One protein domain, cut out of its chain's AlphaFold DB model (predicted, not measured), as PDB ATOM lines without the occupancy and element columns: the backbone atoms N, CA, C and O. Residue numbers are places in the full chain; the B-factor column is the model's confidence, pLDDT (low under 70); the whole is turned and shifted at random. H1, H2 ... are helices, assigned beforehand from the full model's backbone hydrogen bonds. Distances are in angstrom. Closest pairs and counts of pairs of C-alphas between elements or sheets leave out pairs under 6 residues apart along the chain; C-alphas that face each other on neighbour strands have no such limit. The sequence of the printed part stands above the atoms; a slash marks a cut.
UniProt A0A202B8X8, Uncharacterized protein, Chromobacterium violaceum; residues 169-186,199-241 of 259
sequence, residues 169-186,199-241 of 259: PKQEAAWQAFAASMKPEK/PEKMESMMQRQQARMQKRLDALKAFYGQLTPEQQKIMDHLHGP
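AT A GLANCE: This is residues 169 to 186 and 199 to 241 of the 259 residues of an uncharacterized protein of Chromobacterium violaceum (UniProt A0A202B8X8). One long helix, H2, makes the longest axis; H1 runs side by side with residues 215 to 223 of it, and H3 folds loosely back on another side. Residues 199 to 211 of H2 stick out. The 61 printed residues hold three named helices, H1, H2, H3 in order, all helix, loose: radius of gyration of the C-alphas 14.4 A, spans 46 by 27 by 16 A.

HOW THE PARTS SIT: Look at H1, residues 172 to 182, which touches H2, residues 199 to 224, opposite ways at a shallow tilt of 12 degrees; the closest C-alphas, Phe 178 and Ala 219, are 5.4 A apart. H3, residues 229 to 239, is close to H2 but not clearly touching; the closest C-alphas, Tyr 224 and Gln 232, are 6.7 A apart. H1 and H3 are apart. In H1, H2 and H3 every O i to N i+4 pair is within hydrogen-bond range.

IN THESE COORDINATES: Find C-alpha 172 at (183.221, 213.664, 151.393), where H1 begins. H2 runs 36.4 A; H3 ends at C-alpha 239, (176.210, 233.062, 148.090).

THE WHOLE: Residues 187 to 198 are cut out, a gap of 25.6 A between C-alphas 186 and 199. Residues 184 to 186 and 239 to 241 have pLDDT under 70.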
ATOM      1  N   PRO A 169     181.334 212.020 156.536       86.75
ATOM      2  CA  PRO A 169     182.164 211.086 155.766       86.75
ATOM      3  C   PRO A 169     181.470 210.539 154.508       86.75
ATOM      4  O   PRO A 169     182.105 210.304 153.487       86.75
ATOM      5  N   LYS A 170     180.138 210.395 154.553       85.12
ATOM      6  CA  LYS A 170     179.309 209.972 153.412       85.12
ATOM      7  C   LYS A 170     179.235 211.015 152.283       85.12
ATOM      8  O   LYS A 170     178.976 210.651 151.143       85.12
ATOM      9  N   GLN A 171     179.442 212.293 152.598       87.88
ATOM     10  CA  GLN A 171     179.372 213.432 151.672       87.88
ATOM     11  C   GLN A 171     180.758 213.849 151.152       87.88
ATOM     12  O   GLN A 171     180.846 214.631 150.205       87.88
ATOM     13  N   GLU A 172     181.837 213.313 151.732       89.25
ATOM     14  CA  GLU A 172     183.221 213.664 151.393       89.25
ATOM     15  C   GLU A 172     183.521 213.441 149.902       89.25
ATOM     16  O   GLU A 172     184.153 214.276 149.261       89.25
ATOM     17  N   ALA A 173     182.985 212.372 149.305       90.31
ATOM     18  CA  ALA A 173     183.150 212.100 147.878       90.31
ATOM     19  C   ALA A 173     182.568 213.219 146.987       90.31
ATOM     20  O   ALA A 173     183.223 213.663 146.041       90.31
ATOM     21  N   ALA A 174     181.370 213.726 147.302       88.50
ATOM     22  CA  ALA A 174     180.774 214.834 146.551       88.50
ATOM     23  C   ALA A 174     181.423 216.180 146.865       88.50
ATOM     24  O   ALA A 174     181.533 217.024 145.973       88.50
ATOM     25  N   TRP A 175     181.908 216.369 148.093       91.88
ATOM     26  CA  TRP A 175     182.709 217.535 148.445       91.88
ATOM     27  C   TRP A 175     183.994 217.613 147.610       91.88
ATOM     28  O   TRP A 175     184.301 218.673 147.066       91.88
ATOM     29  N   GLN A 176     184.719 216.502 147.437       91.12
ATOM     30  CA  GLN A 176     185.941 216.483 146.626       91.12
ATOM     31  C   GLN A 176     185.658 216.799 145.150       91.12
ATOM     32  O   GLN A 176     186.391 217.581 144.538       91.12
ATOM     33  N   ALA A 177     184.562 216.273 144.589       89.94
ATOM     34  CA  ALA A 177     184.128 216.606 143.230       89.94
ATOM     35  C   ALA A 177     183.788 218.104 143.084       89.94
ATOM     36  O   ALA A 177     184.221 218.766 142.135       89.94
ATOM     37  N   PHE A 178     183.074 218.665 144.063       91.25
ATOM     38  CA  PHE A 178     182.771 220.091 144.126       91.25
ATOM     39  C   PHE A 178     184.042 220.946 144.224       91.25
ATOM     40  O   PHE A 178     184.247 221.851 143.412       91.25
ATOM     41  N   ALA A 179     184.935 220.626 145.162       90.19
ATOM     42  CA  ALA A 179     186.196 221.329 145.372       90.19
ATOM     43  C   ALA A 179     187.094 221.286 144.124       90.19
ATOM     44  O   ALA A 179     187.732 222.288 143.791       90.19
ATOM     45  N   ALA A 180     187.113 220.164 143.398       88.94
ATOM     46  CA  ALA A 180     187.832 220.036 142.133       88.94
ATOM     47  C   ALA A 180     187.266 220.963 141.046       88.94
ATOM     48  O   ALA A 180     188.043 221.625 140.363       88.94
ATOM     49  N   SER A 181     185.938 221.084 140.937       87.06
ATOM     50  CA  SER A 181     185.292 222.002 139.978       87.06
ATOM     51  C   SER A 181     185.533 223.487 140.285       87.06
ATOM     52  O   SER A 181     185.442 224.341 139.403       87.06
ATOM     53  N   MET A 182     185.824 223.803 141.551       84.50
ATOM     54  CA  MET A 182     186.055 225.165 142.032       84.50
ATOM     55  C   MET A 182     187.507 225.617 141.885       84.50
ATOM     56  O   MET A 182     187.766 226.824 141.896       84.50
ATOM     57  N   LYS A 183     188.452 224.681 141.743       81.38
ATOM     58  CA  LYS A 183     189.849 225.014 141.464       81.38
ATOM     59  C   LYS A 183     189.941 225.671 140.085       81.38
ATOM     60  O   LYS A 183     189.313 225.186 139.142       81.38
ATOM     61  N   PRO A 184     190.697 226.772 139.942       69.19
ATOM     62  CA  PRO A 184     190.946 227.323 138.624       69.19
ATOM     63  C   PRO A 184     191.642 226.242 137.795       69.19
ATOM     64  O   PRO A 184     192.685 225.723 138.191       69.19
ATOM     65  N   GLU A 185     191.049 225.872 136.658       67.25
ATOM     66  CA  GLU A 185     191.755 225.056 135.677       67.25
ATOM     67  C   GLU A 185     193.064 225.799 135.378       67.25
ATOM     68  O   GLU A 185     193.033 226.975 134.992       67.25
ATOM     69  N   LYS A 186     194.210 225.134 135.581       62.38
ATOM     70  CA  LYS A 186     195.515 225.580 135.076       62.38
ATOM     71  C   LYS A 186     195.490 225.479 133.551       62.38
ATOM     72  O   LYS A 186     196.210 224.695 132.954       62.38
ATOM     73  N   PRO A 199     184.767 242.144 118.535       88.50
ATOM     74  CA  PRO A 199     183.547 241.447 118.951       88.50
ATOM     75  C   PRO A 199     183.737 239.928 119.074       88.50
ATOM     76  O   PRO A 199     183.324 239.353 120.078       88.50
ATOM     77  N   GLU A 200     184.435 239.282 118.138       88.38
ATOM     78  CA  GLU A 200     184.685 237.830 118.185       88.38
ATOM     79  C   GLU A 200     185.543 237.430 119.395       88.38
ATOM     80  O   GLU A 200     185.293 236.412 120.048       88.38
ATOM     81  N   LYS A 201     186.528 238.262 119.764       85.06
ATOM     82  CA  LYS A 201     187.323 238.066 120.988       85.06
ATOM     83  C   LYS A 201     186.445 238.133 122.240       85.06
ATOM     84  O   LYS A 201     186.609 237.306 123.143       85.06
ATOM     85  N   MET A 202     185.515 239.089 122.299       86.56
ATOM     86  CA  MET A 202     184.577 239.216 123.419       86.56
ATOM     87  C   MET A 202     183.621 238.021 123.492       86.56
ATOM     88  O   MET A 202     183.430 237.465 124.576       86.56
ATOM     89  N   GLU A 203     183.095 237.573 122.356       89.62
ATOM     90  CA  GLU A 203     182.207 236.413 122.286       89.62
ATOM     91  C   GLU A 203     182.916 235.123 122.717       89.62
ATOM     92  O   GLU A 203     182.426 234.408 123.593       89.62
ATOM     93  N   SER A 204     184.133 234.872 122.232       87.81
ATOM     94  CA  SER A 204     184.947 233.728 122.666       87.81
ATOM     95  C   SER A 204     185.244 233.747 124.173       87.81
ATOM     96  O   SER A 204     185.251 232.706 124.841       87.81
ATOM     97  N   MET A 205     185.506 234.922 124.756       87.44
ATOM     98  CA  MET A 205     185.669 235.048 126.210       87.44
ATOM     99  C   MET A 205     184.367 234.750 126.961       87.44
ATOM    100  O   MET A 205     184.407 234.017 127.953       87.44
ATOM    101  N   MET A 206     183.233 235.266 126.483       89.38
ATOM    102  CA  MET A 206     181.919 235.018 127.080       89.38
ATOM    103  C   MET A 206     181.577 233.527 127.059       89.38
ATOM    104  O   MET A 206     181.258 232.968 128.106       89.38
ATOM    105  N   GLN A 207     181.741 232.865 125.912       90.56
ATOM    106  CA  GLN A 207     181.463 231.437 125.748       90.56
ATOM    107  C   GLN A 207     182.319 230.576 126.684       90.56
ATOM    108  O   GLN A 207     181.812 229.693 127.377       90.56
ATOM    109  N   ARG A 208     183.622 230.876 126.795       86.44
ATOM    110  CA  ARG A 208     184.516 230.177 127.736       86.44
ATOM    111  C   ARG A 208     184.105 230.393 129.188       86.44
ATOM    112  O   ARG A 208     184.108 229.446 129.976       86.44
ATOM    113  N   GLN A 209     183.759 231.624 129.551       86.94
ATOM    114  CA  GLN A 209     183.312 231.938 130.904       86.94
ATOM    115  C   GLN A 209     181.986 231.239 131.225       86.94
ATOM    116  O   GLN A 209     181.837 230.691 132.316       86.94
ATOM    117  N   GLN A 210     181.057 231.204 130.274       90.56
ATOM    118  CA  GLN A 210     179.772 230.532 130.414       90.56
ATOM    119  C   GLN A 210     179.950 229.023 130.576       90.56
ATOM    120  O   GLN A 210     179.416 228.461 131.528       90.56
ATOM    121  N   ALA A 211     180.777 228.380 129.747       89.50
ATOM    122  CA  ALA A 211     181.091 226.958 129.881       89.50
ATOM    123  C   ALA A 211     181.717 226.630 131.250       89.50
ATOM    124  O   ALA A 211     181.332 225.659 131.904       89.50
ATOM    125  N   ARG A 212     182.642 227.469 131.733       86.50
ATOM    126  CA  ARG A 212     183.248 227.318 133.068       86.50
ATOM    127  C   ARG A 212     182.224 227.474 134.190       86.50
ATOM    128  O   ARG A 212     182.218 226.681 135.129       86.50
ATOM    129  N   MET A 213     181.358 228.480 134.107       88.62
ATOM    130  CA  MET A 213     180.302 228.691 135.097       88.62
ATOM    131  C   MET A 213     179.271 227.565 135.080       88.62
ATOM    132  O   MET A 213     178.839 227.145 136.150       88.62
ATOM    133  N   GLN A 214     178.944 227.030 133.906       91.38
ATOM    134  CA  GLN A 214     178.038 225.897 133.758       91.38
ATOM    135  C   GLN A 214     178.602 224.642 134.436       91.38
ATOM    136  O   GLN A 214     177.924 224.059 135.276       91.38
ATOM    137  N   LYS A 215     179.878 224.298 134.199       89.44
ATOM    138  CA  LYS A 215     180.545 223.187 134.909       89.44
ATOM    139  C   LYS A 215     180.475 223.344 136.434       89.44
ATOM    140  O   LYS A 215     180.183 222.387 137.147       89.44
ATOM    141  N   ARG A 216     180.731 224.557 136.939       89.75
ATOM    142  CA  ARG A 216     180.658 224.864 138.380       89.75
ATOM    143  C   ARG A 216     179.231 224.752 138.914       89.75
ATOM    144  O   ARG A 216     179.044 224.268 140.025       89.75
ATOM    145  N   LEU A 217     178.239 225.184 138.138       91.38
ATOM    146  CA  LEU A 217     176.822 225.074 138.478       91.38
ATOM    147  C   LEU A 217     176.387 223.607 138.563       91.38
ATOM    148  O   LEU A 217     175.697 223.233 139.506       91.38
ATOM    149  N   ASP A 218     176.796 222.774 137.610       92.12
ATOM    150  CA  ASP A 218     176.408 221.363 137.584       92.12
ATOM    151  C   ASP A 218     177.051 220.586 138.743       92.12
ATOM    152  O   ASP A 218     176.366 219.823 139.428       92.12
ATOM    153  N   ALA A 219     178.319 220.872 139.059       90.25
ATOM    154  CA  ALA A 219     178.973 220.346 140.259       90.25
ATOM    155  C   ALA A 219     178.297 220.829 141.555       90.25
ATOM    156  O   ALA A 219     178.114 220.046 142.489       90.25
ATOM    157  N   LEU A 220     177.878 222.100 141.610       91.06
ATOM    158  CA  LEU A 220     177.138 222.649 142.745       91.06
ATOM    159  C   LEU A 220     175.781 221.956 142.916       91.06
ATOM    160  O   LEU A 220     175.452 221.569 144.029       91.06
ATOM    161  N   LYS A 221     175.016 221.743 141.839       92.00
ATOM    162  CA  LYS A 221     173.725 221.031 141.883       92.00
ATOM    163  C   LYS A 221     173.883 219.597 142.384       92.00
ATOM    164  O   LYS A 221     173.117 219.166 143.242       92.00
ATOM    165  N   ALA A 222     174.887 218.878 141.877       91.19
ATOM    166  CA  ALA A 222     175.188 217.519 142.320       91.19
ATOM    167  C   ALA A 222     175.547 217.476 143.814       91.19
ATOM    168  O   ALA A 222     175.061 216.611 144.542       91.19
ATOM    169  N   PHE A 223     176.342 218.440 144.283       91.50
ATOM    170  CA  PHE A 223     176.689 218.576 145.696       91.50
ATOM    171  C   PHE A 223     175.473 218.943 146.563       91.50
ATOM    172  O   PHE A 223     175.229 218.300 147.581       91.50
ATOM    173  N   TYR A 224     174.648 219.900 146.125       91.44
ATOM    174  CA  TYR A 224     173.423 220.312 146.818       91.44
ATOM    175  C   TYR A 224     172.436 219.159 147.015       91.44
ATOM    176  O   TYR A 224     171.820 219.070 148.076       91.44
ATOM    177  N   GLY A 225     172.319 218.254 146.037       90.56
ATOM    178  CA  GLY A 225     171.472 217.064 146.139       90.56
ATOM    179  C   GLY A 225     171.890 216.078 147.238       90.56
ATOM    180  O   GLY A 225     171.081 215.249 147.645       90.56
ATOM    181  N   GLN A 226     173.126 216.171 147.739       89.12
ATOM    182  CA  GLN A 226     173.636 215.322 148.821       89.12
ATOM    183  C   GLN A 226     173.689 216.024 150.184       89.12
ATOM    184  O   GLN A 226     173.945 215.367 151.197       89.12
ATOM    185  N   LEU A 227     173.475 217.342 150.230       90.06
ATOM    186  CA  LEU A 227     173.477 218.129 151.462       90.06
ATOM    187  C   LEU A 227     172.167 217.972 152.239       90.06
ATOM    188  O   LEU A 227     171.095 217.801 151.659       90.06
ATOM    189  N   THR A 228     172.240 218.093 153.565       89.75
ATOM    190  CA  THR A 228     171.037 218.212 154.397       89.75
ATOM    191  C   THR A 228     170.413 219.608 154.246       89.75
ATOM    192  O   THR A 228     171.125 220.569 153.934       89.75
ATOM    193  N   PRO A 229     169.106 219.783 154.520       89.56
ATOM    194  CA  PRO A 229     168.456 221.096 154.443       89.56
ATOM    195  C   PRO A 229     169.114 222.173 155.325       89.56
ATOM    196  O   PRO A 229     169.093 223.358 154.996       89.56
ATOM    197  N   GLU A 230     169.722 221.776 156.446       87.31
ATOM    198  CA  GLU A 230     170.466 222.686 157.325       87.31
ATOM    199  C   GLU A 230     171.780 223.155 156.684       87.31
ATOM    200  O   GLU A 230     172.096 224.345 156.723       87.31
ATOM    201  N   GLN A 231     172.516 222.250 156.034       89.62
ATOM    202  CA  GLN A 231     173.748 222.576 155.310       89.62
ATOM    203  C   GLN A 231     173.474 223.443 154.074       89.62
ATOM    204  O   GLN A 231     174.222 224.383 153.805       89.62
ATOM    205  N   GLN A 232     172.377 223.178 153.358       89.62
ATOM    206  CA  GLN A 232     171.954 223.995 152.214       89.62
ATOM    207  C   GLN A 232     171.742 225.459 152.625       89.62
ATOM    208  O   GLN A 232     172.287 226.350 151.983       89.62
ATOM    209  N   LYS A 233     171.089 225.724 153.767       88.62
ATOM    210  CA  LYS A 233     170.922 227.098 154.286       88.62
ATOM    211  C   LYS A 233     172.252 227.801 154.572       88.62
ATOM    212  O   LYS A 233     172.387 228.998 154.315       88.62
ATOM    213  N   ILE A 234     173.239 227.076 155.107       86.56
ATOM    214  CA  ILE A 234     174.582 227.622 155.362       86.56
ATOM    215  C   ILE A 234     175.254 228.012 154.039       86.56
ATOM    216  O   ILE A 234     175.877 229.074 153.960       86.56
ATOM    217  N   MET A 235     175.103 227.172 153.015       87.06
ATOM    218  CA  MET A 235     175.618 227.409 151.667       87.06
ATOM    219  C   MET A 235     174.916 228.595 150.982       87.06
ATOM    220  O   MET A 235     175.579 229.464 150.415       87.06
ATOM    221  N   ASP A 236     173.597 228.714 151.126       86.31
ATOM    222  CA  ASP A 236     172.806 229.813 150.555       86.31
ATOM    223  C   ASP A 236     173.189 231.173 151.161       86.31
ATOM    224  O   ASP A 236     173.288 232.180 150.456       86.31
ATOM    225  N   HIS A 237     173.486 231.212 152.463       79.75
ATOM    226  CA  HIS A 237     173.974 232.421 153.133       79.75
ATOM    227  C   HIS A 237     175.367 232.858 152.653       79.75
ATOM    228  O   HIS A 237     175.686 234.046 152.721       79.75
ATOM    229  N   LEU A 238     176.198 231.930 152.168       70.06
ATOM    230  CA  LEU A 238     177.525 232.244 151.625       70.06
ATOM    231  C   LEU A 238     177.447 232.874 150.227       70.06
ATOM    232  O   LEU A 238     178.284 233.713 149.895       70.06
ATOM    233  N   HIS A 239     176.437 232.512 149.432       61.44
ATOM    234  CA  HIS A 239     176.210 233.062 148.090       61.44
ATOM    235  C   HIS A 239     175.240 234.259 148.060       61.44
ATOM    236  O   HIS A 239     175.016 234.848 147.001       61.44
ATOM    237  N   GLY A 240     174.678 234.646 149.207       56.22
ATOM    238  CA  GLY A 240     173.765 235.778 149.330       56.22
ATOM    239  C   GLY A 240     174.442 237.159 149.217       56.22
ATOM    240  O   GLY A 240     175.652 237.300 149.414       56.22
ATOM    241  N   PRO A 241     173.660 238.232 148.985       51.22
ATOM    242  CA  PRO A 241     174.144 239.605 148.762       51.22
ATOM    243  C   PRO A 241     174.912 240.243 149.940       51.22
ATOM    244  O   PRO A 241     175.351 241.389 149.841       51.22
TER     245      PRO A 241